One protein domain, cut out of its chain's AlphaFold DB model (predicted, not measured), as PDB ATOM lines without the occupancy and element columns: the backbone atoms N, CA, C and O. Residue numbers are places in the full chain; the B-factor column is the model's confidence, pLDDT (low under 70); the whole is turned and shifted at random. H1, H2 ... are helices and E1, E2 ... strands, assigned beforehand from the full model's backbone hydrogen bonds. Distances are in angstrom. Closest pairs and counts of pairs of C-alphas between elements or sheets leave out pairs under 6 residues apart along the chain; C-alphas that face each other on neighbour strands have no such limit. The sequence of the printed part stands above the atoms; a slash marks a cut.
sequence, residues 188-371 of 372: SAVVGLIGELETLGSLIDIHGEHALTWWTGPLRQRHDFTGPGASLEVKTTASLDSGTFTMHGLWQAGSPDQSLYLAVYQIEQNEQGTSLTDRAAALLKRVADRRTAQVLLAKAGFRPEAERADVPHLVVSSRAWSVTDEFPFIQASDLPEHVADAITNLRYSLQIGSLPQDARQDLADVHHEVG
ATOM      1  N   SER A 188     -38.563 -49.087  27.937       79.62
ATOM      2  CA  SER A 188     -38.687 -48.429  29.238       79.62
ATOM      3  C   SER A 188     -37.793 -49.063  30.304       79.62
ATOM      4  O   SER A 188     -37.182 -48.329  31.071       79.62
ATOM      5  N   ALA A 189     -37.660 -50.393  30.318       86.06
ATOM      6  CA  ALA A 189     -36.756 -51.087  31.235       86.06
ATOM      7  C   ALA A 189     -35.284 -50.745  30.956       86.06
ATOM      8  O   ALA A 189     -34.527 -50.520  31.895       86.06
ATOM      9  N   VAL A 190     -34.888 -50.651  29.679       92.06
ATOM     10  CA  VAL A 190     -33.525 -50.248  29.297       92.06
ATOM     11  C   VAL A 190     -33.223 -48.830  29.772       92.06
ATOM     12  O   VAL A 190     -32.255 -48.638  30.500       92.06
ATOM     13  N   VAL A 191     -34.049 -47.838  29.415       92.06
ATOM     14  CA  VAL A 191     -33.772 -46.447  29.814       92.06
ATOM     15  C   VAL A 191     -33.888 -46.245  31.322       92.06
ATOM     16  O   VAL A 191     -33.078 -45.517  31.882       92.06
ATOM     17  N   GLY A 192     -34.836 -46.911  31.994       92.88
ATOM     18  CA  GLY A 192     -34.960 -46.898  33.455       92.88
ATOM     19  C   GLY A 192     -33.682 -47.374  34.138       92.88
ATOM     20  O   GLY A 192     -33.095 -46.632  34.924       92.88
ATOM     21  N   LEU A 193     -33.183 -48.549  33.739       96.06
ATOM     22  CA  LEU A 193     -31.947 -49.092  34.290       96.06
ATOM     23  C   LEU A 193     -30.726 -48.229  33.946       96.06
ATOM     24  O   LEU A 193     -29.830 -48.103  34.773       96.06
ATOM     25  N   ILE A 194     -30.680 -47.591  32.772       97.81
ATOM     26  CA  ILE A 194     -29.622 -46.612  32.474       97.81
ATOM     27  C   ILE A 194     -29.629 -45.490  33.520       97.81
ATOM     28  O   ILE A 194     -28.575 -45.205  34.075       97.81
ATOM     29  N   GLY A 195     -30.786 -44.905  33.846       97.62
ATOM     30  CA  GLY A 195     -30.880 -43.867  34.884       97.62
ATOM     31  C   GLY A 195     -30.362 -44.333  36.250       97.62
ATOM     32  O   GLY A 195     -29.591 -43.622  36.902       97.62
ATOM     33  N   GLU A 196     -30.726 -45.548  36.665       98.06
ATOM     34  CA  GLU A 196     -30.212 -46.147  37.904       98.06
ATOM     35  C   GLU A 196     -28.688 -46.352  37.856       98.06
ATOM     36  O   GLU A 196     -27.995 -46.034  38.818       98.06
ATOM     37  N   LEU A 197     -28.131 -46.828  36.736       98.19
ATOM     38  CA  LEU A 197     -26.685 -47.041  36.599       98.19
ATOM     39  C   LEU A 197     -25.880 -45.738  36.567       98.19
ATOM     40  O   LEU A 197     -24.757 -45.717  37.068       98.19
ATOM     41  N   GLU A 198     -26.433 -44.661  36.014       98.06
ATOM     42  CA  GLU A 198     -25.820 -43.325  36.057       98.06
ATOM     43  C   GLU A 198     -25.785 -42.789  37.496       98.06
ATOM     44  O   GLU A 198     -24.761 -42.277  37.955       98.06
ATOM     45  N   THR A 199     -26.877 -42.993  38.240       98.44
ATOM     46  CA  THR A 199     -26.971 -42.655  39.669       98.44
ATOM     47  C   THR A 199     -25.954 -43.454  40.486       98.44
ATOM     48  O   THR A 199     -25.112 -42.879  41.176       98.44
ATOM     49  N   LEU A 200     -25.964 -44.786  40.355       98.12
ATOM     50  CA  LEU A 200     -25.037 -45.680  41.049       98.12
ATOM     51  C   LEU A 200     -23.581 -45.373  40.695       98.12
ATOM     52  O   LEU A 200     -22.716 -45.371  41.570       98.12
ATOM     53  N   GLY A 201     -23.308 -45.097  39.419       97.31
ATOM     54  CA  GLY A 201     -21.999 -44.669  38.958       97.31
ATOM     55  C   GLY A 201     -21.536 -43.426  39.708       97.31
ATOM     56  O   GLY A 201     -20.463 -43.443  40.302       97.31
ATOM     57  N   SER A 202     -22.353 -42.377  39.768       97.19
ATOM     58  CA  SER A 202     -21.985 -41.168  40.508       97.19
ATOM     59  C   SER A 202     -21.810 -41.421  42.011       97.19
ATOM     60  O   SER A 202     -20.852 -40.919  42.596       97.19
ATOM     61  N   LEU A 203     -22.669 -42.234  42.635       97.81
ATOM     62  CA  LEU A 203     -22.541 -42.578  44.055       97.81
ATOM     63  C   LEU A 203     -21.242 -43.340  44.352       97.81
ATOM     64  O   LEU A 203     -20.593 -43.058  45.356       97.81
ATOM     65  N   ILE A 204     -20.821 -44.255  43.471       96.88
ATOM     66  CA  ILE A 204     -19.538 -44.962  43.606       96.88
ATOM     67  C   ILE A 204     -18.352 -44.004  43.433       96.88
ATOM     68  O   ILE A 204     -17.337 -44.181  44.103       96.88
ATOM     69  N   ASP A 205     -18.455 -42.985  42.574       95.56
ATOM     70  CA  ASP A 205     -17.379 -41.994  42.408       95.56
ATOM     71  C   ASP A 205     -17.201 -41.121  43.658       95.56
ATOM     72  O   ASP A 205     -16.077 -40.741  43.984       95.56
ATOM     73  N   ILE A 206     -18.292 -40.828  44.374       96.56
ATOM     74  CA  ILE A 206     -18.275 -39.981  45.574       96.56
ATOM     75  C   ILE A 206     -17.926 -40.794  46.830       96.56
ATOM     76  O   ILE A 206     -17.093 -40.369  47.628       96.56
ATOM     77  N   HIS A 207     -18.553 -41.961  47.007       96.06
ATOM     78  CA  HIS A 207     -18.550 -42.722  48.267       96.06
ATOM     79  C   HIS A 207     -17.814 -44.069  48.181       96.06
ATOM     80  O   HIS A 207     -17.702 -44.791  49.172       96.06
ATOM     81  N   GLY A 208     -17.286 -44.422  47.007       95.00
ATOM     82  CA  GLY A 208     -16.606 -45.692  46.762       95.00
ATOM     83  C   GLY A 208     -17.559 -46.879  46.591       95.00
ATOM     84  O   GLY A 208     -18.779 -46.744  46.525       95.00
ATOM     85  N   GLU A 209     -16.999 -48.090  46.523       93.62
ATOM     86  CA  GLU A 209     -17.766 -49.299  46.181       93.62
ATOM     87  C   GLU A 209     -18.887 -49.653  47.170       93.62
ATOM     88  O   GLU A 209     -19.822 -50.364  46.804       93.62
ATOM     89  N   HIS A 210     -18.832 -49.149  48.409       91.75
ATOM     90  CA  HIS A 210     -19.868 -49.396  49.410       91.75
ATOM     91  C   HIS A 210     -21.241 -48.850  48.983       91.75
ATOM     92  O   HIS A 210     -22.262 -49.422  49.370       91.75
ATOM     93  N   ALA A 211     -21.274 -47.838  48.107       95.56
ATOM     94  CA  ALA A 211     -22.501 -47.322  47.500       95.56
ATOM     95  C   ALA A 211     -23.317 -48.397  46.758       95.56
ATOM     96  O   ALA A 211     -24.532 -48.268  46.623       95.56
ATOM     97  N   LEU A 212     -22.689 -49.505  46.339       94.62
ATOM     98  CA  LEU A 212     -23.393 -50.658  45.775       94.62
ATOM     99  C   LEU A 212     -24.431 -51.245  46.749       94.62
ATOM    100  O   LEU A 212     -25.456 -51.760  46.312       94.62
ATOM    101  N   THR A 213     -24.189 -51.152  48.061       94.44
ATOM    102  CA  THR A 213     -25.133 -51.624  49.090       94.44
ATOM    103  C   THR A 213     -26.354 -50.720  49.246       94.44
ATOM    104  O   THR A 213     -27.370 -51.165  49.774       94.44
ATOM    105  N   TRP A 214     -26.276 -49.480  48.752       95.81
ATOM    106  CA  TRP A 214     -27.370 -48.512  48.786       95.81
ATOM    107  C   TRP A 214     -28.286 -48.633  47.572       95.81
ATOM    108  O   TRP A 214     -29.370 -48.066  47.596       95.81
ATOM    109  N   TRP A 215     -27.893 -49.375  46.529       96.94
ATOM    110  CA  TRP A 215     -28.750 -49.655  45.376       96.94
ATOM    111  C   TRP A 215     -29.775 -50.737  45.723       96.94
ATOM    112  O   TRP A 215     -29.537 -51.944  45.615       96.94
ATOM    113  N   THR A 216     -30.927 -50.284  46.198       92.19
ATOM    114  CA  THR A 216     -31.973 -51.115  46.792       92.19
ATOM    115  C   THR A 216     -33.124 -51.432  45.837       92.19
ATOM    116  O   THR A 216     -33.854 -52.400  46.076       92.19
ATOM    117  N   GLY A 217     -33.245 -50.700  44.725       87.25
ATOM    118  CA  GLY A 217     -34.220 -50.937  43.652       87.25
ATOM    119  C   GLY A 217     -34.246 -52.388  43.144       87.25
ATOM    120  O   GLY A 217     -35.308 -53.018  43.157       87.25
ATOM    121  N   PRO A 218     -33.092 -53.022  42.837       86.06
ATOM    122  CA  PRO A 218     -33.041 -54.424  42.409       86.06
ATOM    123  C   PRO A 218     -33.547 -55.416  43.465       86.06
ATOM    124  O   PRO A 218     -33.885 -56.560  43.158       86.06
ATOM    125  N   LEU A 219     -33.582 -55.005  44.735       80.12
ATOM    126  CA  LEU A 219     -34.088 -55.801  45.852       80.12
ATOM    127  C   LEU A 219     -35.572 -55.542  46.134       80.12
ATOM    128  O   LEU A 219     -36.094 -56.078  47.111       80.12
ATOM    129  N   ARG A 220     -36.246 -54.763  45.277       76.12
ATOM    130  CA  ARG A 220     -37.651 -54.360  45.416       76.12
ATOM    131  C   ARG A 220     -37.934 -53.654  46.740       76.12
ATOM    132  O   ARG A 220     -38.955 -53.898  47.382       76.12
ATOM    133  N   GLN A 221     -37.000 -52.814  47.173       79.75
ATOM    134  CA  GLN A 221     -37.254 -51.880  48.265       79.75
ATOM    135  C   GLN A 221     -38.100 -50.702  47.767       79.75
ATOM    136  O   GLN A 221     -38.426 -50.614  46.581       79.75
ATOM    137  N   ARG A 222     -38.498 -49.828  48.697       78.62
ATOM    138  CA  ARG A 222     -39.394 -48.696  48.410       78.62
ATOM    139  C   ARG A 222     -38.785 -47.674  47.456       78.62
ATOM    140  O   ARG A 222     -39.519 -47.130  46.646       78.62
ATOM    141  N   HIS A 223     -37.482 -47.444  47.578       88.25
ATOM    142  CA  HIS A 223     -36.736 -46.492  46.767       88.25
ATOM    143  C   HIS A 223     -35.613 -47.200  46.016       88.25
ATOM    144  O   HIS A 223     -35.060 -48.205  46.497       88.25
ATOM    145  N   ASP A 224     -35.251 -46.644  44.863       92.56
ATOM    146  CA  ASP A 224     -34.150 -47.157  44.045       92.56
ATOM    147  C   ASP A 224     -32.826 -47.126  44.813       92.56
ATOM    148  O   ASP A 224     -32.057 -48.090  44.756       92.56
ATOM    149  N   PHE A 225     -32.606 -46.070  45.603       95.50
ATOM    150  CA  PHE A 225     -31.450 -45.941  46.480       95.50
ATOM    151  C   PHE A 225     -31.842 -45.564  47.907       95.50
ATOM    152  O   PHE A 225     -32.680 -44.693  48.134       95.50
ATOM    153  N   THR A 226     -31.202 -46.206  48.881       93.88
ATOM    154  CA  THR A 226     -31.323 -45.879  50.307       93.88
ATOM    155  C   THR A 226     -29.939 -45.919  50.938       93.88
ATOM    156  O   THR A 226     -29.398 -46.996  51.195       93.88
ATOM    157  N   GLY A 227     -29.357 -44.739  51.139       93.00
ATOM    158  CA  GLY A 227     -28.106 -44.568  51.869       93.00
ATOM    159  C   GLY A 227     -28.343 -44.155  53.326       93.00
ATOM    160  O   GLY A 227     -29.490 -44.111  53.781       93.00
ATOM    161  N   PRO A 228     -27.270 -43.890  54.089       91.62
ATOM    162  CA  PRO A 228     -27.370 -43.415  55.468       91.62
ATOM    163  C   PRO A 228     -28.050 -42.041  55.594       91.62
ATOM    164  O   PRO A 228     -28.889 -41.879  56.482       91.62
ATOM    165  N   GLY A 229     -27.760 -41.096  54.698       91.38
ATOM    166  CA  GLY A 229     -28.232 -39.712  54.821       91.38
ATOM    167  C   GLY A 229     -29.552 -39.445  54.110       91.38
ATOM    168  O   GLY A 229     -30.383 -38.677  54.596       91.38
ATOM    169  N   ALA A 230     -29.785 -40.115  52.977       93.50
ATOM    170  CA  ALA A 230     -30.998 -39.920  52.194       93.50
ATOM    171  C   ALA A 230     -31.405 -41.144  51.362       93.50
ATOM    172  O   ALA A 230     -30.587 -41.999  50.996       93.50
ATOM    173  N   SER A 231     -32.687 -41.170  51.006       93.56
ATOM    174  CA  SER A 231     -33.240 -42.019  49.954       93.56
ATOM    175  C   SER A 231     -33.379 -41.239  48.648       93.56
ATOM    176  O   SER A 231     -33.596 -40.025  48.639       93.56
ATOM    177  N   LEU A 232     -33.275 -41.945  47.528       94.50
ATOM    178  CA  LEU A 232     -33.365 -41.364  46.197       94.50
ATOM    179  C   LEU A 232     -34.180 -42.274  45.276       94.50
ATOM    180  O   LEU A 232     -33.880 -43.458  45.120       94.50
ATOM    181  N   GLU A 233     -35.195 -41.685  44.656       93.62
ATOM    182  CA  GLU A 233     -35.975 -42.286  43.581       93.62
ATOM    183  C   GLU A 233     -35.446 -41.823  42.226       93.62
ATOM    184  O   GLU A 233     -35.244 -40.624  42.011       93.62
ATOM    185  N   VAL A 234     -35.288 -42.747  41.283       95.56
ATOM    186  CA  VAL A 234     -34.848 -42.448  39.925       95.56
ATOM    187  C   VAL A 234     -36.011 -42.613  38.949       95.56
ATOM    188  O   VAL A 234     -36.784 -43.575  38.955       95.56
ATOM    189  N   LYS A 235     -36.162 -41.630  38.068       92.19
ATOM    190  CA  LYS A 235     -37.114 -41.652  36.961       92.19
ATOM    191  C   LYS A 235     -36.419 -41.226  35.686       92.19
ATOM    192  O   LYS A 235     -35.434 -40.492  35.691       92.19
ATOM    193  N   THR A 236     -36.951 -41.684  34.564       90.56
ATOM    194  CA  THR A 236     -36.410 -41.355  33.249       90.56
ATOM    195  C   THR A 236     -37.508 -40.831  32.343       90.56
ATOM    196  O   THR A 236     -38.690 -41.145  32.499       90.56
ATOM    197  N   THR A 237     -37.125 -39.952  31.424       87.38
ATOM    198  CA  THR A 237     -38.027 -39.297  30.482       87.38
ATOM    199  C   THR A 237     -37.347 -39.104  29.128       87.38
ATOM    200  O   THR A 237     -36.128 -39.028  29.052       87.38
ATOM    201  N   ALA A 238     -38.131 -38.967  28.059       78.12
ATOM    202  CA  ALA A 238     -37.626 -38.476  26.773       78.12
ATOM    203  C   ALA A 238     -37.592 -36.932  26.706       78.12
ATOM    204  O   ALA A 238     -37.001 -36.370  25.798       78.12
ATOM    205  N   SER A 239     -38.250 -36.234  27.640       76.50
ATOM    206  CA  SER A 239     -38.309 -34.764  27.704       76.50
ATOM    207  C   SER A 239     -38.509 -34.300  29.147       76.50
ATOM    208  O   SER A 239     -39.410 -34.798  29.820       76.50
ATOM    209  N   LEU A 240     -37.715 -33.349  29.645       77.44
ATOM    210  CA  LEU A 240     -37.913 -32.794  30.996       77.44
ATOM    211  C   LEU A 240     -38.935 -31.655  31.059       77.44
ATOM    212  O   LEU A 240     -39.506 -31.422  32.119       77.44
ATOM    213  N   ASP A 241     -39.175 -30.945  29.956       71.25
ATOM    214  CA  ASP A 241     -40.057 -29.769  29.967       71.25
ATOM    215  C   ASP A 241     -41.515 -30.134  29.679       71.25
ATOM    216  O   ASP A 241     -42.434 -29.544  30.243       71.25
ATOM    217  N   SER A 242     -41.735 -31.150  28.844       73.62
ATOM    218  CA  SER A 242     -43.069 -31.641  28.472       73.62
ATOM    219  C   SER A 242     -43.327 -33.088  28.887       73.62
ATOM    220  O   SER A 242     -44.409 -33.622  28.639       73.62
ATOM    221  N   GLY A 243     -42.337 -33.747  29.490       77.00
ATOM    222  CA  GLY A 243     -42.479 -35.132  29.899       77.00
ATOM    223  C   GLY A 243     -43.359 -35.303  31.123       77.00
ATOM    224  O   GLY A 243     -43.531 -34.417  31.963       77.00
ATOM    225  N   THR A 244     -43.873 -36.517  31.223       79.56
ATOM    226  CA  THR A 244     -44.584 -37.012  32.390       79.56
ATOM    227  C   THR A 244     -43.912 -38.282  32.867       79.56
ATOM    228  O   THR A 244     -43.577 -39.125  32.031       79.56
ATOM    229  N   PHE A 245     -43.812 -38.482  34.176       78.81
ATOM    230  CA  PHE A 245     -43.575 -39.816  34.721       78.81
ATOM    231  C   PHE A 245     -44.827 -40.323  35.424       78.81
ATOM    232  O   PHE A 245     -45.670 -39.550  35.886       78.81
ATOM    233  N   THR A 246     -44.962 -41.644  35.442       75.56
ATOM    234  CA  THR A 246     -46.078 -42.318  36.093       75.56
ATOM    235  C   THR A 246     -45.647 -42.783  37.469       75.56
ATOM    236  O   THR A 246     -44.645 -43.484  37.606       75.56
ATOM    237  N   MET A 247     -46.435 -42.409  38.466       78.81
ATOM    238  CA  MET A 247     -46.353 -42.921  39.820       78.81
ATOM    239  C   MET A 247     -47.256 -44.137  39.956       78.81
ATOM    240  O   MET A 247     -48.377 -44.166  39.435       78.81
ATOM    241  N   HIS A 248     -46.744 -45.144  40.648       70.44
ATOM    242  CA  HIS A 248     -47.443 -46.387  40.921       70.44
ATOM    243  C   HIS A 248     -47.612 -46.533  42.431       70.44
ATOM    244  O   HIS A 248     -46.631 -46.511  43.165       70.44
ATOM    245  N   GLY A 249     -48.853 -46.713  42.871       72.81
ATOM    246  CA  GLY A 249     -49.209 -46.835  44.277       72.81
ATOM    247  C   GLY A 249     -49.298 -45.500  45.012       72.81
ATOM    248  O   GLY A 249     -49.073 -44.423  44.453       72.81
ATOM    249  N   LEU A 250     -49.674 -45.603  46.285       70.56
ATOM    250  CA  LEU A 250     -49.516 -44.517  47.241       70.56
ATOM    251  C   LEU A 250     -48.028 -44.330  47.511       70.56
ATOM    252  O   LEU A 250     -47.302 -45.299  47.735       70.56
ATOM    253  N   TRP A 251     -47.587 -43.081  47.491       69.69
ATOM    254  CA  TRP A 251     -46.227 -42.744  47.855       69.69
ATOM    255  C   TRP A 251     -46.049 -42.891  49.364       69.69
ATOM    256  O   TRP A 251     -46.966 -42.659  50.152       69.69
ATOM    257  N   GLN A 252     -44.863 -43.298  49.781       64.94
ATOM    258  CA  GLN A 252     -44.490 -43.314  51.186       64.94
ATOM    259  C   GLN A 252     -43.188 -42.536  51.279       64.94
ATOM    260  O   GLN A 252     -42.256 -42.810  50.523       64.94
ATOM    261  N   ALA A 253     -43.148 -41.542  52.165       62.47
ATOM    262  CA  ALA A 253     -41.895 -40.899  52.519       62.47
ATOM    263  C   ALA A 253     -40.906 -41.953  53.052       62.47
ATOM    264  O   ALA A 253     -41.310 -43.045  53.477       62.47
ATOM    265  N   GLY A 254     -39.612 -41.629  53.009       58.31
ATOM    266  CA  GLY A 254     -38.575 -42.457  53.617       58.31
ATOM    267  C   GLY A 254     -38.762 -42.597  55.132       58.31
ATOM    268  O   GLY A 254     -39.797 -42.246  55.705       58.31
ATOM    269  N   SER A 255     -37.741 -43.108  55.819       61.97
ATOM    270  CA  SER A 255     -37.714 -43.025  57.283       61.97
ATOM    271  C   SER A 255     -37.933 -41.562  57.715       61.97
ATOM    272  O   SER A 255     -37.384 -40.684  57.055       61.97
ATOM    273  N   PRO A 256     -38.673 -41.273  58.805       60.31
ATOM    274  CA  PRO A 256     -38.959 -39.896  59.237       60.31
ATOM    275  C   PRO A 256     -37.713 -39.010  59.399       60.31
ATOM    276  O   PRO A 256     -37.803 -37.793  59.296       60.31
ATOM    277  N   ASP A 257     -36.561 -39.639  59.633       65.19
ATOM    278  CA  ASP A 257     -35.274 -38.986  59.858       65.19
ATOM    279  C   ASP A 257     -34.393 -38.888  58.593       65.19
ATOM    280  O   ASP A 257     -33.246 -38.454  58.692       65.19
ATOM    281  N   GLN A 258     -34.873 -39.310  57.415       76.75
ATOM    282  CA  GLN A 258     -34.098 -39.320  56.168       76.75
ATOM    283  C   GLN A 258     -34.747 -38.460  55.083       76.75
ATOM    284  O   GLN A 258     -35.923 -38.623  54.754       76.75
ATOM    285  N   SER A 259     -33.945 -37.585  54.474       88.25
ATOM    286  CA  SER A 259     -34.356 -36.818  53.297       88.25
ATOM    287  C   SER A 259     -34.681 -37.755  52.134       88.25
ATOM    288  O   SER A 259     -34.045 -38.796  51.954       88.25
ATOM    289  N   LEU A 260     -35.654 -37.369  51.316       90.56
ATOM    290  CA  LEU A 260     -36.028 -38.094  50.109       90.56
ATOM    291  C   LEU A 260     -35.869 -37.184  48.900       90.56
ATOM    292  O   LEU A 260     -36.348 -36.050  48.892       90.56
ATOM    293  N   TYR A 261     -35.229 -37.704  47.864       94.44
ATOM    294  CA  TYR A 261     -35.018 -36.991  46.616       94.44
ATOM    295  C   TYR A 261     -35.626 -37.742  45.433       94.44
ATOM    296  O   TYR A 261     -35.738 -38.967  45.437       94.44
ATOM    297  N   LEU A 262     -35.990 -36.990  44.398       94.31
ATOM    298  CA  LEU A 262     -36.365 -37.501  43.085       94.31
ATOM    299  C   LEU A 262     -35.327 -37.026  42.068       94.31
ATOM    300  O   LEU A 262     -35.214 -35.822  41.845       94.31
ATOM    301  N   ALA A 263     -34.628 -37.948  41.410       96.62
ATOM    302  CA  ALA A 263     -33.814 -37.668  40.232       96.62
ATOM    303  C   ALA A 263     -34.574 -38.052  38.962       96.62
ATOM    304  O   ALA A 263     -35.081 -39.166  38.832       96.62
ATOM    305  N   VAL A 264     -34.626 -37.140  37.994       95.62
ATOM    306  CA  VAL A 264     -35.217 -37.387  36.678       95.62
ATOM    307  C   VAL A 264     -34.166 -37.176  35.598       95.62
ATOM    308  O   VAL A 264     -33.643 -36.073  35.439       95.62
ATOM    309  N   TYR A 265     -33.891 -38.222  34.823       95.38
ATOM    310  CA  TYR A 265     -32.958 -38.193  33.697       95.38
ATOM    311  C   TYR A 265     -33.700 -38.090  32.366       95.38
ATOM    312  O   TYR A 265     -34.614 -38.871  32.095       95.38
ATOM    313  N   GLN A 266     -33.278 -37.167  31.503       94.06
ATOM    314  CA  GLN A 266     -33.649 -37.180  30.093       94.06
ATOM    315  C   GLN A 266     -32.711 -38.113  29.337       94.06
ATOM    316  O   GLN A 266     -31.508 -37.856  29.271       94.06
ATOM    317  N   ILE A 267     -33.257 -39.181  28.764       94.25
ATOM    318  CA  ILE A 267     -32.484 -40.195  28.047       94.25
ATOM    319  C   ILE A 267     -33.063 -40.359  26.651       94.25
ATOM    320  O   ILE A 267     -34.262 -40.580  26.479       94.25
ATOM    321  N   GLU A 268     -32.186 -40.285  25.657       92.75
ATOM    322  CA  GLU A 268     -32.541 -40.410  24.247       92.75
ATOM    323  C   GLU A 268     -31.673 -41.477  23.580       92.75
ATOM    324  O   GLU A 268     -30.482 -41.610  23.870       92.75
ATOM    325  N   GLN A 269     -32.275 -42.249  22.674       92.62
ATOM    326  CA  GLN A 269     -31.526 -43.160  21.816       92.62
ATOM    327  C   GLN A 269     -30.656 -42.335  20.863       92.62
ATOM    328  O   GLN A 269     -31.154 -41.453  20.162       92.62
ATOM    329  N   ASN A 270     -29.355 -42.616  20.837       93.50
ATOM    330  CA  ASN A 270     -28.393 -41.867  20.038       93.50
ATOM    331  C   ASN A 270     -27.178 -42.749  19.736       93.50
ATOM    332  O   ASN A 270     -26.609 -43.332  20.655       93.50
ATOM    333  N   GLU A 271     -26.752 -42.815  18.473       93.06
ATOM    334  CA  GLU A 271     -25.612 -43.635  18.032       93.06
ATOM    335  C   GLU A 271     -24.275 -43.245  18.685       93.06
ATOM    336  O   GLU A 271     -23.389 -44.084  18.806       93.06
ATOM    337  N   GLN A 272     -24.129 -41.997  19.141       93.31
ATOM    338  CA  GLN A 272     -22.959 -41.516  19.892       93.31
ATOM    339  C   GLN A 272     -23.065 -41.781  21.401       93.31
ATOM    340  O   GLN A 272     -22.169 -41.420  22.165       93.31
ATOM    341  N   GLY A 273     -24.181 -42.357  21.845       95.50
ATOM    342  CA  GLY A 273     -24.400 -42.750  23.224       95.50
ATOM    343  C   GLY A 273     -23.575 -43.972  23.623       95.50
ATOM    344  O   GLY A 273     -22.752 -44.500  22.884       95.50
ATOM    345  N   THR A 274     -23.827 -44.456  24.830       97.31
ATOM    346  CA  THR A 274     -23.263 -45.718  25.324       97.31
ATOM    347  C   THR A 274     -24.399 -46.734  25.431       97.31
ATOM    348  O   THR A 274     -25.552 -46.342  25.640       97.31
ATOM    349  N   SER A 275     -24.126 -48.023  25.273       97.19
ATOM    350  CA  SER A 275     -25.145 -49.058  25.470       97.19
ATOM    351  C   SER A 275     -25.398 -49.322  26.964       97.19
ATOM    352  O   SER A 275     -24.654 -48.859  27.841       97.19
ATOM    353  N   LEU A 276     -26.469 -50.045  27.290       97.06
ATOM    354  CA  LEU A 276     -26.683 -50.535  28.653       97.06
ATOM    355  C   LEU A 276     -25.649 -51.619  29.001       97.06
ATOM    356  O   LEU A 276     -25.117 -51.622  30.114       97.06
ATOM    357  N   THR A 277     -25.310 -52.485  28.041       96.06
ATOM    358  CA  THR A 277     -24.267 -53.511  28.184       96.06
ATOM    359  C   THR A 277     -22.917 -52.902  28.561       96.06
ATOM    360  O   THR A 277     -22.280 -53.344  29.523       96.06
ATOM    361  N   ASP A 278     -22.505 -51.834  27.878       97.50
ATOM    362  CA  ASP A 278     -21.238 -51.150  28.148       97.50
ATOM    363  C   ASP A 278     -21.236 -50.447  29.508       97.50
ATOM    364  O   ASP A 278     -20.225 -50.478  30.216       97.50
ATOM    365  N   ARG A 279     -22.370 -49.869  29.927       98.19
ATOM    366  CA  ARG A 279     -22.517 -49.293  31.277       98.19
ATOM    367  C   ARG A 279     -22.389 -50.342  32.364       98.19
ATOM    368  O   ARG A 279     -21.641 -50.137  33.319       98.19
ATOM    369  N   ALA A 280     -23.066 -51.476  32.210       96.81
ATOM    370  CA  ALA A 280     -22.942 -52.591  33.140       96.81
ATOM    371  C   ALA A 280     -21.489 -53.094  33.196       96.81
ATOM    372  O   ALA A 280     -20.936 -53.303  34.278       96.81
ATOM    373  N   ALA A 281     -20.822 -53.219  32.045       95.94
ATOM    374  CA  ALA A 281     -19.416 -53.604  31.981       95.94
ATOM    375  C   ALA A 281     -18.489 -52.582  32.667       95.94
ATOM    376  O   ALA A 281     -17.548 -52.983  33.361       95.94
ATOM    377  N   ALA A 282     -18.747 -51.283  32.502       96.25
ATOM    378  CA  ALA A 282     -18.010 -50.209  33.162       96.25
ATOM    379  C   ALA A 282     -18.217 -50.229  34.684       96.25
ATOM    380  O   ALA A 282     -17.231 -50.200  35.420       96.25
ATOM    381  N   LEU A 283     -19.458 -50.383  35.158       95.50
ATOM    382  CA  LEU A 283     -19.773 -50.545  36.582       95.50
ATOM    383  C   LEU A 283     -18.984 -51.709  37.189       95.50
ATOM    384  O   LEU A 283     -18.313 -51.548  38.205       95.50
ATOM    385  N   LEU A 284     -19.002 -52.877  36.540       94.38
ATOM    386  CA  LEU A 284     -18.304 -54.061  37.038       94.38
ATOM    387  C   LEU A 284     -16.784 -53.860  37.146       94.38
ATOM    388  O   LEU A 284     -16.138 -54.542  37.940       94.38
ATOM    389  N   LYS A 285     -16.183 -52.967  36.349       94.38
ATOM    390  CA  LYS A 285     -14.751 -52.626  36.448       94.38
ATOM    391  C   LYS A 285     -14.434 -51.718  37.643       94.38
ATOM    392  O   LYS A 285     -13.271 -51.637  38.022       94.38
ATOM    393  N   ARG A 286     -15.437 -51.046  38.215       91.62
ATOM    394  CA  ARG A 286     -15.290 -50.055  39.292       91.62
ATOM    395  C   ARG A 286     -15.486 -50.631  40.698       91.62
ATOM    396  O   ARG A 286     -15.214 -49.936  41.667       91.62
ATOM    397  N   VAL A 287     -15.941 -51.878  40.812       91.94
ATOM    398  CA  VAL A 287     -16.236 -52.550  42.090       91.94
ATOM    399  C   VAL A 287     -15.367 -53.795  42.272       91.94
ATOM    400  O   VAL A 287     -15.129 -54.535  41.312       91.94
ATOM    401  N   ALA A 288     -14.912 -54.061  43.501       91.12
ATOM    402  CA  ALA A 288     -14.153 -55.270  43.816       91.12
ATOM    403  C   ALA A 288     -15.070 -56.501  43.896       91.12
ATOM    404  O   ALA A 288     -14.758 -57.547  43.318       91.12
ATOM    405  N   ASP A 289     -16.240 -56.377  44.539       84.25
ATOM    406  CA  ASP A 289     -17.241 -57.451  44.603       84.25
ATOM    407  C   ASP A 289     -18.107 -57.519  43.335       84.25
ATOM    408  O   ASP A 289     -19.303 -57.205  43.294       84.25
ATOM    409  N   ARG A 290     -17.474 -57.986  42.258       88.69
ATOM    410  CA  ARG A 290     -18.119 -58.185  40.957       88.69
ATOM    411  C   ARG A 290     -19.289 -59.162  41.018       88.69
ATOM    412  O   ARG A 290     -20.227 -59.022  40.237       88.69
ATOM    413  N   ARG A 291     -19.243 -60.158  41.911       79.69
ATOM    414  CA  ARG A 291     -20.288 -61.185  42.007       79.69
ATOM    415  C   ARG A 291     -21.579 -60.575  42.536       79.69
ATOM    416  O   ARG A 291     -22.636 -60.815  41.956       79.69
ATOM    417  N   THR A 292     -21.495 -59.774  43.594       81.94
ATOM    418  CA  THR A 292     -22.665 -59.069  44.133       81.94
ATOM    419  C   THR A 292     -23.232 -58.088  43.113       81.94
ATOM    420  O   THR A 292     -24.437 -58.108  42.864       81.94
ATOM    421  N   ALA A 293     -22.381 -57.316  42.432       85.25
ATOM    422  CA  ALA A 293     -22.829 -56.399  41.382       85.25
ATOM    423  C   ALA A 293     -23.529 -57.118  40.213       85.25
ATOM    424  O   ALA A 293     -24.574 -56.666  39.753       85.25
ATOM    425  N   GLN A 294     -23.013 -58.271  39.767       83.56
ATOM    426  CA  GLN A 294     -23.666 -59.099  38.742       83.56
ATOM    427  C   GLN A 294     -25.046 -59.596  39.185       83.56
ATOM    428  O   GLN A 294     -25.990 -59.573  38.398       83.56
ATOM    429  N   VAL A 295     -25.180 -60.027  40.443       79.19
ATOM    430  CA  VAL A 295     -26.471 -60.457  40.999       79.19
ATOM    431  C   VAL A 295     -27.458 -59.289  41.050       79.19
ATOM    432  O   VAL A 295     -28.617 -59.475  40.685       79.19
ATOM    433  N   LEU A 296     -27.020 -58.100  41.472       83.38
ATOM    434  CA  LEU A 296     -27.870 -56.906  41.505       83.38
ATOM    435  C   LEU A 296     -28.314 -56.489  40.101       83.38
ATOM    436  O   LEU A 296     -29.509 -56.327  39.887       83.38
ATOM    437  N   LEU A 297     -27.404 -56.443  39.122       89.19
ATOM    438  CA  LEU A 297     -27.742 -56.188  37.716       89.19
ATOM    439  C   LEU A 297     -28.794 -57.181  37.195       89.19
ATOM    440  O   LEU A 297     -29.805 -56.778  36.623       89.19
ATOM    441  N   ALA A 298     -28.598 -58.482  37.434       82.12
ATOM    442  CA  ALA A 298     -29.546 -59.506  37.001       82.12
ATOM    443  C   ALA A 298     -30.933 -59.328  37.646       82.12
ATOM    444  O   ALA A 298     -31.954 -59.484  36.965       82.12
ATOM    445  N   LYS A 299     -30.975 -58.972  38.938       81.06
ATOM    446  CA  LYS A 299     -32.210 -58.666  39.677       81.06
ATOM    447  C   LYS A 299     -32.887 -57.376  39.211       81.06
ATOM    448  O   LYS A 299     -34.112 -57.333  39.186       81.06
ATOM    449  N   ALA A 300     -32.107 -56.386  38.779       84.31
ATOM    450  CA  ALA A 300     -32.590 -55.154  38.155       84.31
ATOM    451  C   ALA A 300     -33.201 -55.393  36.760       84.31
ATOM    452  O   ALA A 300     -33.732 -54.480  36.140       84.31
ATOM    453  N   GLY A 301     -33.119 -56.625  36.243       83.25
ATOM    454  CA  GLY A 301     -33.649 -56.992  34.934       83.25
ATOM    455  C   GLY A 301     -32.643 -56.856  33.794       83.25
ATOM    456  O   GLY A 301     -33.032 -57.057  32.647       83.25
ATOM    457  N   PHE A 302     -31.361 -56.582  34.072       88.75
ATOM    458  CA  PHE A 302     -30.323 -56.577  33.040       88.75
ATOM    459  C   PHE A 302     -30.200 -57.958  32.388       88.75
ATOM    460  O   PHE A 302     -30.076 -58.976  33.081       88.75
ATOM    461  N   ARG A 303     -30.222 -57.986  31.056       85.75
ATOM    462  CA  ARG A 303     -29.993 -59.173  30.229       85.75
ATOM    463  C   ARG A 303     -28.972 -58.798  29.149       85.75
ATOM    464  O   ARG A 303     -29.348 -58.075  28.231       85.75
ATOM    465  N   PRO A 304     -27.697 -59.212  29.267       80.62
ATOM    466  CA  PRO A 304     -26.664 -58.827  28.302       80.62
ATOM    467  C   PRO A 304     -26.920 -59.381  26.895       80.62
ATOM    468  O   PRO A 304     -26.413 -58.836  25.928       80.62
ATOM    469  N   GLU A 305     -27.717 -60.440  26.764       80.44
ATOM    470  CA  GLU A 305     -28.107 -61.027  25.482       80.44
ATOM    471  C   GLU A 305     -29.289 -60.302  24.820       80.44
ATOM    472  O   GLU A 305     -29.701 -60.675  23.720       80.44
ATOM    473  N   ALA A 306     -29.875 -59.298  25.483       83.12
ATOM    474  CA  ALA A 306     -30.997 -58.566  24.924       83.12
ATOM    475  C   ALA A 306     -30.539 -57.569  23.861       83.12
ATOM    476  O   ALA A 306     -29.762 -56.667  24.156       83.12
ATOM    477  N   GLU A 307     -31.102 -57.646  22.652       84.12
ATOM    478  CA  GLU A 307     -30.743 -56.752  21.535       84.12
ATOM    479  C   GLU A 307     -30.878 -55.270  21.924       84.12
ATOM    480  O   GLU A 307     -30.035 -54.434  21.607       84.12
ATOM    481  N   ARG A 308     -31.918 -54.943  22.701       87.44
ATOM    482  CA  ARG A 308     -32.159 -53.581  23.196       87.44
ATOM    483  C   ARG A 308     -31.139 -53.111  24.236       87.44
ATOM    484  O   ARG A 308     -31.034 -51.904  24.436       87.44
ATOM    485  N   ALA A 309     -30.408 -54.013  24.894       90.44
ATOM    486  CA  ALA A 309     -29.348 -53.645  25.833       90.44
ATOM    487  C   ALA A 309     -28.108 -53.085  25.114       90.44
ATOM    488  O   ALA A 309     -27.414 -52.241  25.685       90.44
ATOM    489  N   ASP A 310     -27.884 -53.475  23.855       93.81
ATOM    490  CA  ASP A 310     -26.783 -52.977  23.021       93.81
ATOM    491  C   ASP A 310     -27.133 -51.686  22.260       93.81
ATOM    492  O   ASP A 310     -26.259 -51.046  21.676       93.81
ATOM    493  N   VAL A 311     -28.393 -51.240  22.308       92.75
ATOM    494  CA  VAL A 311     -28.806 -49.969  21.700       92.75
ATOM    495  C   VAL A 311     -28.185 -48.791  22.473       92.75
ATOM    496  O   VAL A 311     -28.391 -48.672  23.687       92.75
ATOM    497  N   PRO A 312     -27.446 -47.888  21.804       96.06
ATOM    498  CA  PRO A 312     -26.775 -46.778  22.466       96.06
ATOM    499  C   PRO A 312     -27.742 -45.642  22.827       96.06
ATOM    500  O   PRO A 312     -28.643 -45.275  22.068       96.06
ATOM    501  N   HIS A 313     -27.530 -45.076  24.014       96.69
ATOM    502  CA  HIS A 313     -28.321 -43.989  24.582       96.69
ATOM    503  C   HIS A 313     -27.427 -42.914  25.204       96.69
ATOM    504  O   HIS A 313     -26.380 -43.205  25.805       96.69
ATOM    505  N   LEU A 314     -27.884 -41.669  25.093       96.94
ATOM    506  CA  LEU A 314     -27.271 -40.496  25.695       96.94
ATOM    507  C   LEU A 314     -28.150 -39.981  26.837       96.94
ATOM    508  O   LEU A 314     -29.366 -39.845  26.687       96.94
ATOM    509  N   VAL A 315     -27.518 -39.652  27.962       96.12
ATOM    510  CA  VAL A 315     -28.141 -38.838  29.008       96.12
ATOM    511  C   VAL A 315     -28.014 -37.382  28.576       96.12
ATOM    512  O   VAL A 315     -26.921 -36.823  28.579       96.12
ATOM    513  N   VAL A 316     -29.123 -36.786  28.150       95.38
ATOM    514  CA  VAL A 316     -29.147 -35.419  27.604       95.38
ATOM    515  C   VAL A 316     -29.082 -34.388  28.725       95.38
ATOM    516  O   VAL A 316     -28.417 -33.363  28.608       95.38
ATOM    517  N   SER A 317     -29.796 -34.649  29.815       93.81
ATOM    518  CA  SER A 317     -29.815 -33.794  30.998       93.81
ATOM    519  C   SER A 317     -30.417 -34.534  32.188       93.81
ATOM    520  O   SER A 317     -30.994 -35.614  32.045       93.81
ATOM    521  N   SER A 318     -30.299 -33.946  33.372       94.94
ATOM    522  CA  SER A 318     -30.933 -34.442  34.587       94.94
ATOM    523  C   SER A 318     -31.426 -33.284  35.451       94.94
ATOM    524  O   SER A 318     -30.956 -32.148  35.340       94.94
ATOM    525  N   ARG A 319     -32.423 -33.558  36.290       95.00
ATOM    526  CA  ARG A 319     -32.936 -32.635  37.311       95.00
ATOM    527  C   ARG A 319     -33.216 -33.416  38.583       95.00
ATOM    528  O   ARG A 319     -33.623 -34.573  38.503       95.00
ATOM    529  N   ALA A 320     -33.025 -32.771  39.726       96.31
ATOM    530  CA  ALA A 320     -33.340 -33.347  41.019       96.31
ATOM    531  C   ALA A 320     -34.277 -32.439  41.818       96.31
ATOM    532  O   ALA A 320     -34.257 -31.215  41.660       96.31
ATOM    533  N   TRP A 321     -35.078 -33.047  42.685       94.88
ATOM    534  CA  TRP A 321     -35.960 -32.355  43.615       94.88
ATOM    535  C   TRP A 321     -35.869 -32.977  44.998       94.88
ATOM    536  O   TRP A 321     -35.801 -34.199  45.122       94.88
ATOM    537  N   SER A 322     -35.926 -32.135  46.026       93.75
ATOM    538  CA  SER A 322     -36.259 -32.573  47.377       93.75
ATOM    539  C   SER A 322     -37.746 -32.889  47.427       93.75
ATOM    540  O   SER A 322     -38.576 -32.076  47.020       93.75
ATOM    541  N   VAL A 323     -38.091 -34.066  47.925       89.44
ATOM    542  CA  VAL A 323     -39.476 -34.479  48.122       89.44
ATOM    543  C   VAL A 323     -39.896 -34.006  49.508       89.44
ATOM    544  O   VAL A 323     -39.500 -34.585  50.514       89.44
ATOM    545  N   THR A 324     -40.645 -32.910  49.548       83.06
ATOM    546  CA  THR A 324     -41.214 -32.323  50.770       83.06
ATOM    547  C   THR A 324     -42.711 -32.625  50.863       83.06
ATOM    548  O   THR A 324     -43.292 -33.202  49.943       83.06
ATOM    549  N   ASP A 325     -43.355 -32.198  51.948       77.31
ATOM    550  CA  ASP A 325     -44.807 -32.346  52.138       77.31
ATOM    551  C   ASP A 325     -45.636 -31.617  51.061       77.31
ATOM    552  O   ASP A 325     -46.780 -31.973  50.805       77.31
ATOM    553  N   GLU A 326     -45.059 -30.614  50.391       77.19
ATOM    554  CA  GLU A 326     -45.708 -29.879  49.295       77.19
ATOM    555  C   GLU A 326     -45.483 -30.528  47.917       77.19
ATOM    556  O   GLU A 326     -46.010 -30.061  46.901       77.19
ATOM    557  N   PHE A 327     -44.690 -31.601  47.849       85.50
ATOM    558  CA  PHE A 327     -44.460 -32.309  46.598       85.50
ATOM    559  C   PHE A 327     -45.757 -33.001  46.148       85.50
ATOM    560  O   PHE A 327     -46.451 -33.579  46.982       85.50
ATOM    561  N   PRO A 328     -46.105 -33.013  44.845       85.00
ATOM    562  CA  PRO A 328     -47.403 -33.504  44.358       85.00
ATOM    563  C   PRO A 328     -47.527 -35.040  44.356       85.00
ATOM    564  O   PRO A 328     -48.153 -35.631  43.473       85.00
ATOM    565  N   PHE A 329     -46.904 -35.708  45.320       85.56
ATOM    566  CA  PHE A 329     -47.102 -37.118  45.571       85.56
ATOM    567  C   PHE A 329     -48.312 -37.325  46.467       85.56
ATOM    568  O   PHE A 329     -48.482 -36.645  47.467       85.56
ATOM    569  N   ILE A 330     -49.136 -38.306  46.113       82.50
ATOM    570  CA  ILE A 330     -50.226 -38.759  46.973       82.50
ATOM    571  C   ILE A 330     -49.610 -39.702  48.000       82.50
ATOM    572  O   ILE A 330     -49.279 -40.840  47.642       82.50
ATOM    573  N   GLN A 331     -49.418 -39.239  49.234       81.06
ATOM    574  CA  GLN A 331     -48.837 -40.059  50.288       81.06
ATOM    575  C   GLN A 331     -49.905 -40.913  50.975       81.06
ATOM    576  O   GLN A 331     -51.060 -40.515  51.118       81.06
ATOM    577  N   ALA A 332     -49.523 -42.099  51.449       78.56
ATOM    578  CA  ALA A 332     -50.423 -42.920  52.264       78.56
ATOM    579  C   ALA A 332     -50.838 -42.202  53.565       78.56
ATOM    580  O   ALA A 332     -51.965 -42.365  54.020       78.56
ATOM    581  N   SER A 333     -49.943 -41.381  54.123       79.44
ATOM    582  CA  SER A 333     -50.170 -40.538  55.305       79.44
ATOM    583  C   SER A 333     -51.200 -39.430  55.094       79.44
ATOM    584  O   SER A 333     -51.777 -38.963  56.073       79.44
ATOM    585  N   ASP A 334     -51.472 -39.037  53.846       81.75
ATOM    586  CA  ASP A 334     -52.481 -38.017  53.528       81.75
ATOM    587  C   ASP A 334     -53.912 -38.568  53.625       81.75
ATOM    588  O   ASP A 334     -54.891 -37.817  53.585       81.75
ATOM    589  N   LEU A 335     -54.053 -39.891  53.723       84.75
ATOM    590  CA  LEU A 335     -55.325 -40.591  53.708       84.75
ATOM    591  C   LEU A 335     -55.615 -41.220  55.078       84.75
ATOM    592  O   LEU A 335     -54.706 -41.710  55.747       84.75
ATOM    593  N   PRO A 336     -56.891 -41.287  55.500       91.25
ATOM    594  CA  PRO A 336     -57.271 -42.127  56.629       91.25
ATOM    595  C   PRO A 336     -56.832 -43.580  56.396       91.25
ATOM    596  O   PRO A 336     -56.992 -44.089  55.288       91.25
ATOM    597  N   GLU A 337     -56.359 -44.266  57.441       84.62
ATOM    598  CA  GLU A 337     -55.795 -45.630  57.360       84.62
ATOM    599  C   GLU A 337     -56.694 -46.602  56.573       84.62
ATOM    600  O   GLU A 337     -56.263 -47.208  55.599       84.62
ATOM    601  N   HIS A 338     -57.993 -46.637  56.888       88.50
ATOM    602  CA  HIS A 338     -58.963 -47.488  56.189       88.50
ATOM    603  C   HIS A 338     -59.142 -47.166  54.690       88.50
ATOM    604  O   HIS A 338     -59.581 -48.026  53.930       88.50
ATOM    605  N   VAL A 339     -58.850 -45.933  54.257       88.12
ATOM    606  CA  VAL A 339     -58.869 -45.534  52.840       88.12
ATOM    607  C   VAL A 339     -57.571 -45.958  52.166       88.12
ATOM    608  O   VAL A 339     -57.623 -46.528  51.077       88.12
ATOM    609  N   ALA A 340     -56.428 -45.712  52.809       82.94
ATOM    610  CA  ALA A 340     -55.124 -46.128  52.300       82.94
ATOM    611  C   ALA A 340     -55.072 -47.651  52.079       82.94
ATOM    612  O   ALA A 340     -54.672 -48.097  51.004       82.94
ATOM    613  N   ASP A 341     -55.584 -48.428  53.037       80.38
ATOM    614  CA  ASP A 341     -55.657 -49.894  52.967       80.38
ATOM    615  C   ASP A 341     -56.594 -50.406  51.861       80.38
ATOM    616  O   ASP A 341     -56.398 -51.494  51.317       80.38
ATOM    617  N   ALA A 342     -57.618 -49.629  51.500       82.44
ATOM    618  CA  ALA A 342     -58.561 -49.990  50.444       82.44
ATOM    619  C   ALA A 342     -58.019 -49.714  49.026       82.44
ATOM    620  O   ALA A 342     -58.564 -50.233  48.045       82.44
ATOM    621  N   ILE A 343     -56.962 -48.903  48.885       78.44
ATOM    622  CA  ILE A 343     -56.377 -48.544  47.588       78.44
ATOM    623  C   ILE A 343     -55.385 -49.624  47.153       78.44
ATOM    624  O   ILE A 343     -54.236 -49.672  47.582       78.44
ATOM    625  N   THR A 344     -55.816 -50.474  46.225       70.50
ATOM    626  CA  THR A 344     -54.997 -51.587  45.718       70.50
ATOM    627  C   THR A 344     -54.203 -51.246  44.456       70.50
ATOM    628  O   THR A 344     -53.197 -51.892  44.173       70.50
ATOM    629  N   ASN A 345     -54.627 -50.240  43.678       71.88
ATOM    630  CA  ASN A 345     -53.979 -49.872  42.415       71.88
ATOM    631  C   ASN A 345     -54.175 -48.386  42.069       71.88
ATOM    632  O   ASN A 345     -55.031 -48.023  41.261       71.88
ATOM    633  N   LEU A 346     -53.372 -47.519  42.686       77.88
ATOM    634  CA  LEU A 346     -53.295 -46.106  42.319       77.88
ATOM    635  C   LEU A 346     -52.262 -45.913  41.204       77.88
ATOM    636  O   LEU A 346     -51.123 -46.363  41.309       77.88
ATOM    637  N   ARG A 347     -52.649 -45.214  40.139       78.62
ATOM    638  CA  ARG A 347     -51.732 -44.770  39.091       78.62
ATOM    639  C   ARG A 347     -52.072 -43.343  38.709       78.62
ATOM    640  O   ARG A 347     -53.205 -43.063  38.329       78.62
ATOM    641  N   TYR A 348     -51.085 -42.465  38.774       80.75
ATOM    642  CA  TYR A 348     -51.223 -41.077  38.351       80.75
ATOM    643  C   TYR A 348     -49.948 -40.625  37.652       80.75
ATOM    644  O   TYR A 348     -48.882 -41.213  37.833       80.75
ATOM    645  N   SER A 349     -50.064 -39.610  36.806       84.69
ATOM    646  CA  SER A 349     -48.930 -39.064  36.070       84.69
ATOM    647  C   SER A 349     -48.686 -37.631  36.503       84.69
ATOM    648  O   SER A 349     -49.625 -36.845  36.611       84.69
ATOM    649  N   LEU A 350     -47.420 -37.297  36.715       85.62
ATOM    650  CA  LEU A 350     -46.986 -35.948  37.046       85.62
ATOM    651  C   LEU A 350     -46.290 -35.333  35.845       85.62
ATOM    652  O   LEU A 350     -45.472 -35.986  35.198       85.62
ATOM    653  N   GLN A 351     -46.617 -34.078  35.546       88.75
ATOM    654  CA  GLN A 351     -45.895 -33.294  34.549       88.75
ATOM    655  C   GLN A 351     -44.620 -32.738  35.172       88.75
ATOM    656  O   GLN A 351     -44.679 -31.975  36.134       88.75
ATOM    657  N   ILE A 352     -43.469 -33.083  34.595       88.12
ATOM    658  CA  ILE A 352     -42.156 -32.729  35.152       88.12
ATOM    659  C   ILE A 352     -41.968 -31.207  35.180       88.12
ATOM    660  O   ILE A 352     -41.518 -30.653  36.180       88.12
ATOM    661  N   GLY A 353     -42.377 -30.512  34.113       86.50
ATOM    662  CA  GLY A 353     -42.309 -29.050  34.030       86.50
ATOM    663  C   GLY A 353     -43.199 -28.310  35.038       86.50
ATOM    664  O   GLY A 353     -43.000 -27.119  35.246       86.50
ATOM    665  N   SER A 354     -44.151 -29.002  35.676       89.44
ATOM    666  CA  SER A 354     -45.045 -28.435  36.700       89.44
ATOM    667  C   SER A 354     -44.613 -28.765  38.132       89.44
ATOM    668  O   SER A 354     -45.328 -28.421  39.070       89.44
ATOM    669  N   LEU A 355     -43.479 -29.447  38.321       90.75
ATOM    670  CA  LEU A 355     -42.961 -29.734  39.658       90.75
ATOM    671  C   LEU A 355     -42.466 -28.453  40.361       90.75
ATOM    672  O   LEU A 355     -41.994 -27.535  39.672       90.75
ATOM    673  N   PRO A 356     -42.522 -28.397  41.710       90.19
ATOM    674  CA  PRO A 356     -42.092 -27.232  42.484       90.19
ATOM    675  C   PRO A 356     -40.645 -26.836  42.156       90.19
ATOM    676  O   PRO A 356     -39.738 -27.670  42.180       90.19
ATOM    677  N   GLN A 357     -40.420 -25.574  41.780       89.25
ATOM    678  CA  GLN A 357     -39.095 -25.096  41.350       89.25
ATOM    679  C   GLN A 357     -38.196 -24.703  42.525       89.25
ATOM    680  O   GLN A 357     -36.977 -24.768  42.413       89.25
ATOM    681  N   ASP A 358     -38.794 -24.308  43.639       90.56
ATOM    682  CA  ASP A 358     -38.146 -24.032  44.920       90.56
ATOM    683  C   ASP A 358     -37.593 -25.300  45.588       90.56
ATOM    684  O   ASP A 358     -36.563 -25.244  46.253       90.56
ATOM    685  N   ALA A 359     -38.212 -26.457  45.338       90.94
ATOM    686  CA  ALA A 359     -37.711 -27.756  45.786       90.94
ATOM    687  C   ALA A 359     -36.550 -28.304  44.931       90.94
ATOM    688  O   ALA A 359     -36.012 -29.374  45.235       90.94
ATOM    689  N   ARG A 360     -36.165 -27.619  43.846       93.69
ATOM    690  CA  ARG A 360     -35.142 -28.091  42.907       93.69
ATOM    691  C   ARG A 360     -33.761 -28.127  43.560       93.69
ATOM    692  O   ARG A 360     -33.352 -27.175  44.215       93.69
ATOM    693  N   GLN A 361     -33.041 -29.218  43.330       95.12
ATOM    694  CA  GLN A 361     -31.704 -29.458  43.866       95.12
ATOM    695  C   GLN A 361     -30.697 -29.671  42.737       95.12
ATOM    696  O   GLN A 361     -31.065 -30.078  41.626       95.12
ATOM    697  N   ASP A 362     -29.422 -29.423  43.031       95.50
ATOM    698  CA  ASP A 362     -28.337 -29.932  42.201       95.50
ATOM    699  C   ASP A 362     -28.200 -31.445  42.426       95.50
ATOM    700  O   ASP A 362     -28.221 -31.931  43.558       95.50
ATOM    701  N   LEU A 363     -28.100 -32.213  41.342       95.12
ATOM    702  CA  LEU A 363     -28.047 -33.670  41.434       95.12
ATOM    703  C   LEU A 363     -26.758 -34.161  42.114       95.12
ATOM    704  O   LEU A 363     -26.787 -35.180  42.802       95.12
ATOM    705  N   ALA A 364     -25.638 -33.450  41.957       94.69
ATOM    706  CA  ALA A 364     -24.388 -33.807  42.619       94.69
ATOM    707  C   ALA A 364     -24.485 -33.607  44.138       94.69
ATOM    708  O   ALA A 364     -24.012 -34.460  44.893       94.69
ATOM    709  N   ASP A 365     -25.157 -32.540  44.582       95.94
ATOM    710  CA  ASP A 365     -25.425 -32.299  46.003       95.94
ATOM    711  C   ASP A 365     -26.326 -33.397  46.585       95.94
ATOM    712  O   ASP A 365     -26.030 -33.942  47.649       95.94
ATOM    713  N   VAL A 366     -27.366 -33.802  45.844       96.50
ATOM    714  CA  VAL A 366     -28.227 -34.939  46.214       96.50
ATOM    715  C   VAL A 366     -27.415 -36.225  46.358       96.50
ATOM    716  O   VAL A 366     -27.536 -36.918  47.366       96.50
ATOM    717  N   HIS A 367     -26.552 -36.550  45.392       97.06
ATOM    718  CA  HIS A 367     -25.707 -37.745  45.474       97.06
ATOM    719  C   HIS A 367     -24.715 -37.690  46.645       97.06
ATOM    720  O   HIS A 367     -24.386 -38.727  47.226       97.06
ATOM    721  N   HIS A 368     -24.243 -36.502  47.019       95.62
ATOM    722  CA  HIS A 368     -23.423 -36.336  48.212       95.62
ATOM    723  C   HIS A 368     -24.236 -36.604  49.488       95.62
ATOM    724  O   HIS A 368     -23.761 -37.337  50.354       95.62
ATOM    725  N   GLU A 369     -25.469 -36.094  49.571       94.25
ATOM    726  CA  GLU A 369     -26.363 -36.265  50.726       94.25
ATOM    727  C   GLU A 369     -26.745 -37.725  50.987       94.25
ATOM    728  O   GLU A 369     -26.800 -38.139  52.141       94.25
ATOM    729  N   VAL A 370     -26.939 -38.534  49.938       93.44
ATOM    730  CA  VAL A 370     -27.284 -39.964  50.075       93.44
ATOM    731  C   VAL A 370     -26.316 -40.702  51.006       93.44
ATOM    732  O   VAL A 370     -26.748 -41.565  51.768       93.44
ATOM    733  N   GLY A 371     -25.025 -40.363  50.967       87.50
ATOM    734  CA  GLY A 371     -23.980 -41.048  51.731       87.50
ATOM    735  C   GLY A 371     -23.478 -40.341  52.990       87.50
ATOM    736  O   GLY A 371     -22.559 -40.875  53.613       87.50
TER     737      GLY A 371
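This is residues 188 to 371 of the 372 residues of an uncharacterized protein of Propionibacteriaceae bacterium NML 160184 (UniProt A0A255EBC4). A long helix, H1, is at the core, with a twisted sheet of three strands, E1, E3 and E4, curled round it and the helical hairpin H3 and H4 on its other side, H3 packing on H1. The short helices H2 and H6 pack near the last residues of H1, while a small two-strand ribbon, E2 and E5, and the distant little helix H5 lie toward the other end of the longest axis. The printed part has 184 residues, with six named helices and five named strands in the order H1 H2 E1 E2 E3 H3 H4 E4 H5 E5 H6. The class is mixed, helices and strands; the larger sheet, E1 E3 E4, is mixed, and the pair E2 E5 is antiparallel. The whole is compact, with a radius of gyration of the C-alphas of 16.5 A and spans of 47 by 33 by 32 A.

H1, residues 188 to 207, begins at C-alpha 188 (-38.687, -48.429, 29.238) and is 28.3 A long. H2 is residues 209 to 214. E1, residues 230 to 237, is 22.8 A long, and E2 is residues 244 to 248. E3, residues 259 to 274, is 31.4 A from end to end and bends by 143 degrees at residue 271. H3, residues 276 to 286, measures 15.6 A and H4, residues 290 to 299, 14.2 A. E4, residues 313 to 322, is 26.7 A long and bends by 57 degrees at residue 316. H5 is residues 337 to 340, E5 residues 347 to 351, and H6, residues 363 to 370, ends at C-alpha 370 (-27.284, -39.964, 50.075).

H1 is the hub, touching H2, H3 and H6. It runs the same way as H3 at a shallow tilt of 18 degrees, closest at the C-alphas of Ile 194 and Leu 276, 6.2 A. With residues 200 to 204 alone it touches H2, closest at the C-alphas of Ile 204 and Ala 211, 5.4 A. H1 and H6 are on the same face of the sheet, two layers, helices on one face of a sheet. E1 and E3 are parallel, with N 233 and O 261 at 2.9 A; E3 and E4 are antiparallel, with N 264 and O 319 at 2.8 A. E2 and E5 are antiparallel, with N 247 and O 348 at 2.8 A. H5 touches no helix. Every O i to N i+4 pair is within hydrogen-bond range in H1, H3, H4 and H6; H2 has 0 of 2, but 3 of 3 O i to N i+3 pairs, and H5 is too short for an O i to N i+4 pair.

The two C-alphas farthest apart, Gln 272 and His 338, are 51.5 A apart. The printed part has no cut. The links H2 to E1, H4 to E4, E4 to H5 and E5 to H6 are long. The mean pLDDT of the printed part is 88.1, and residues 251 to 257 are under 70.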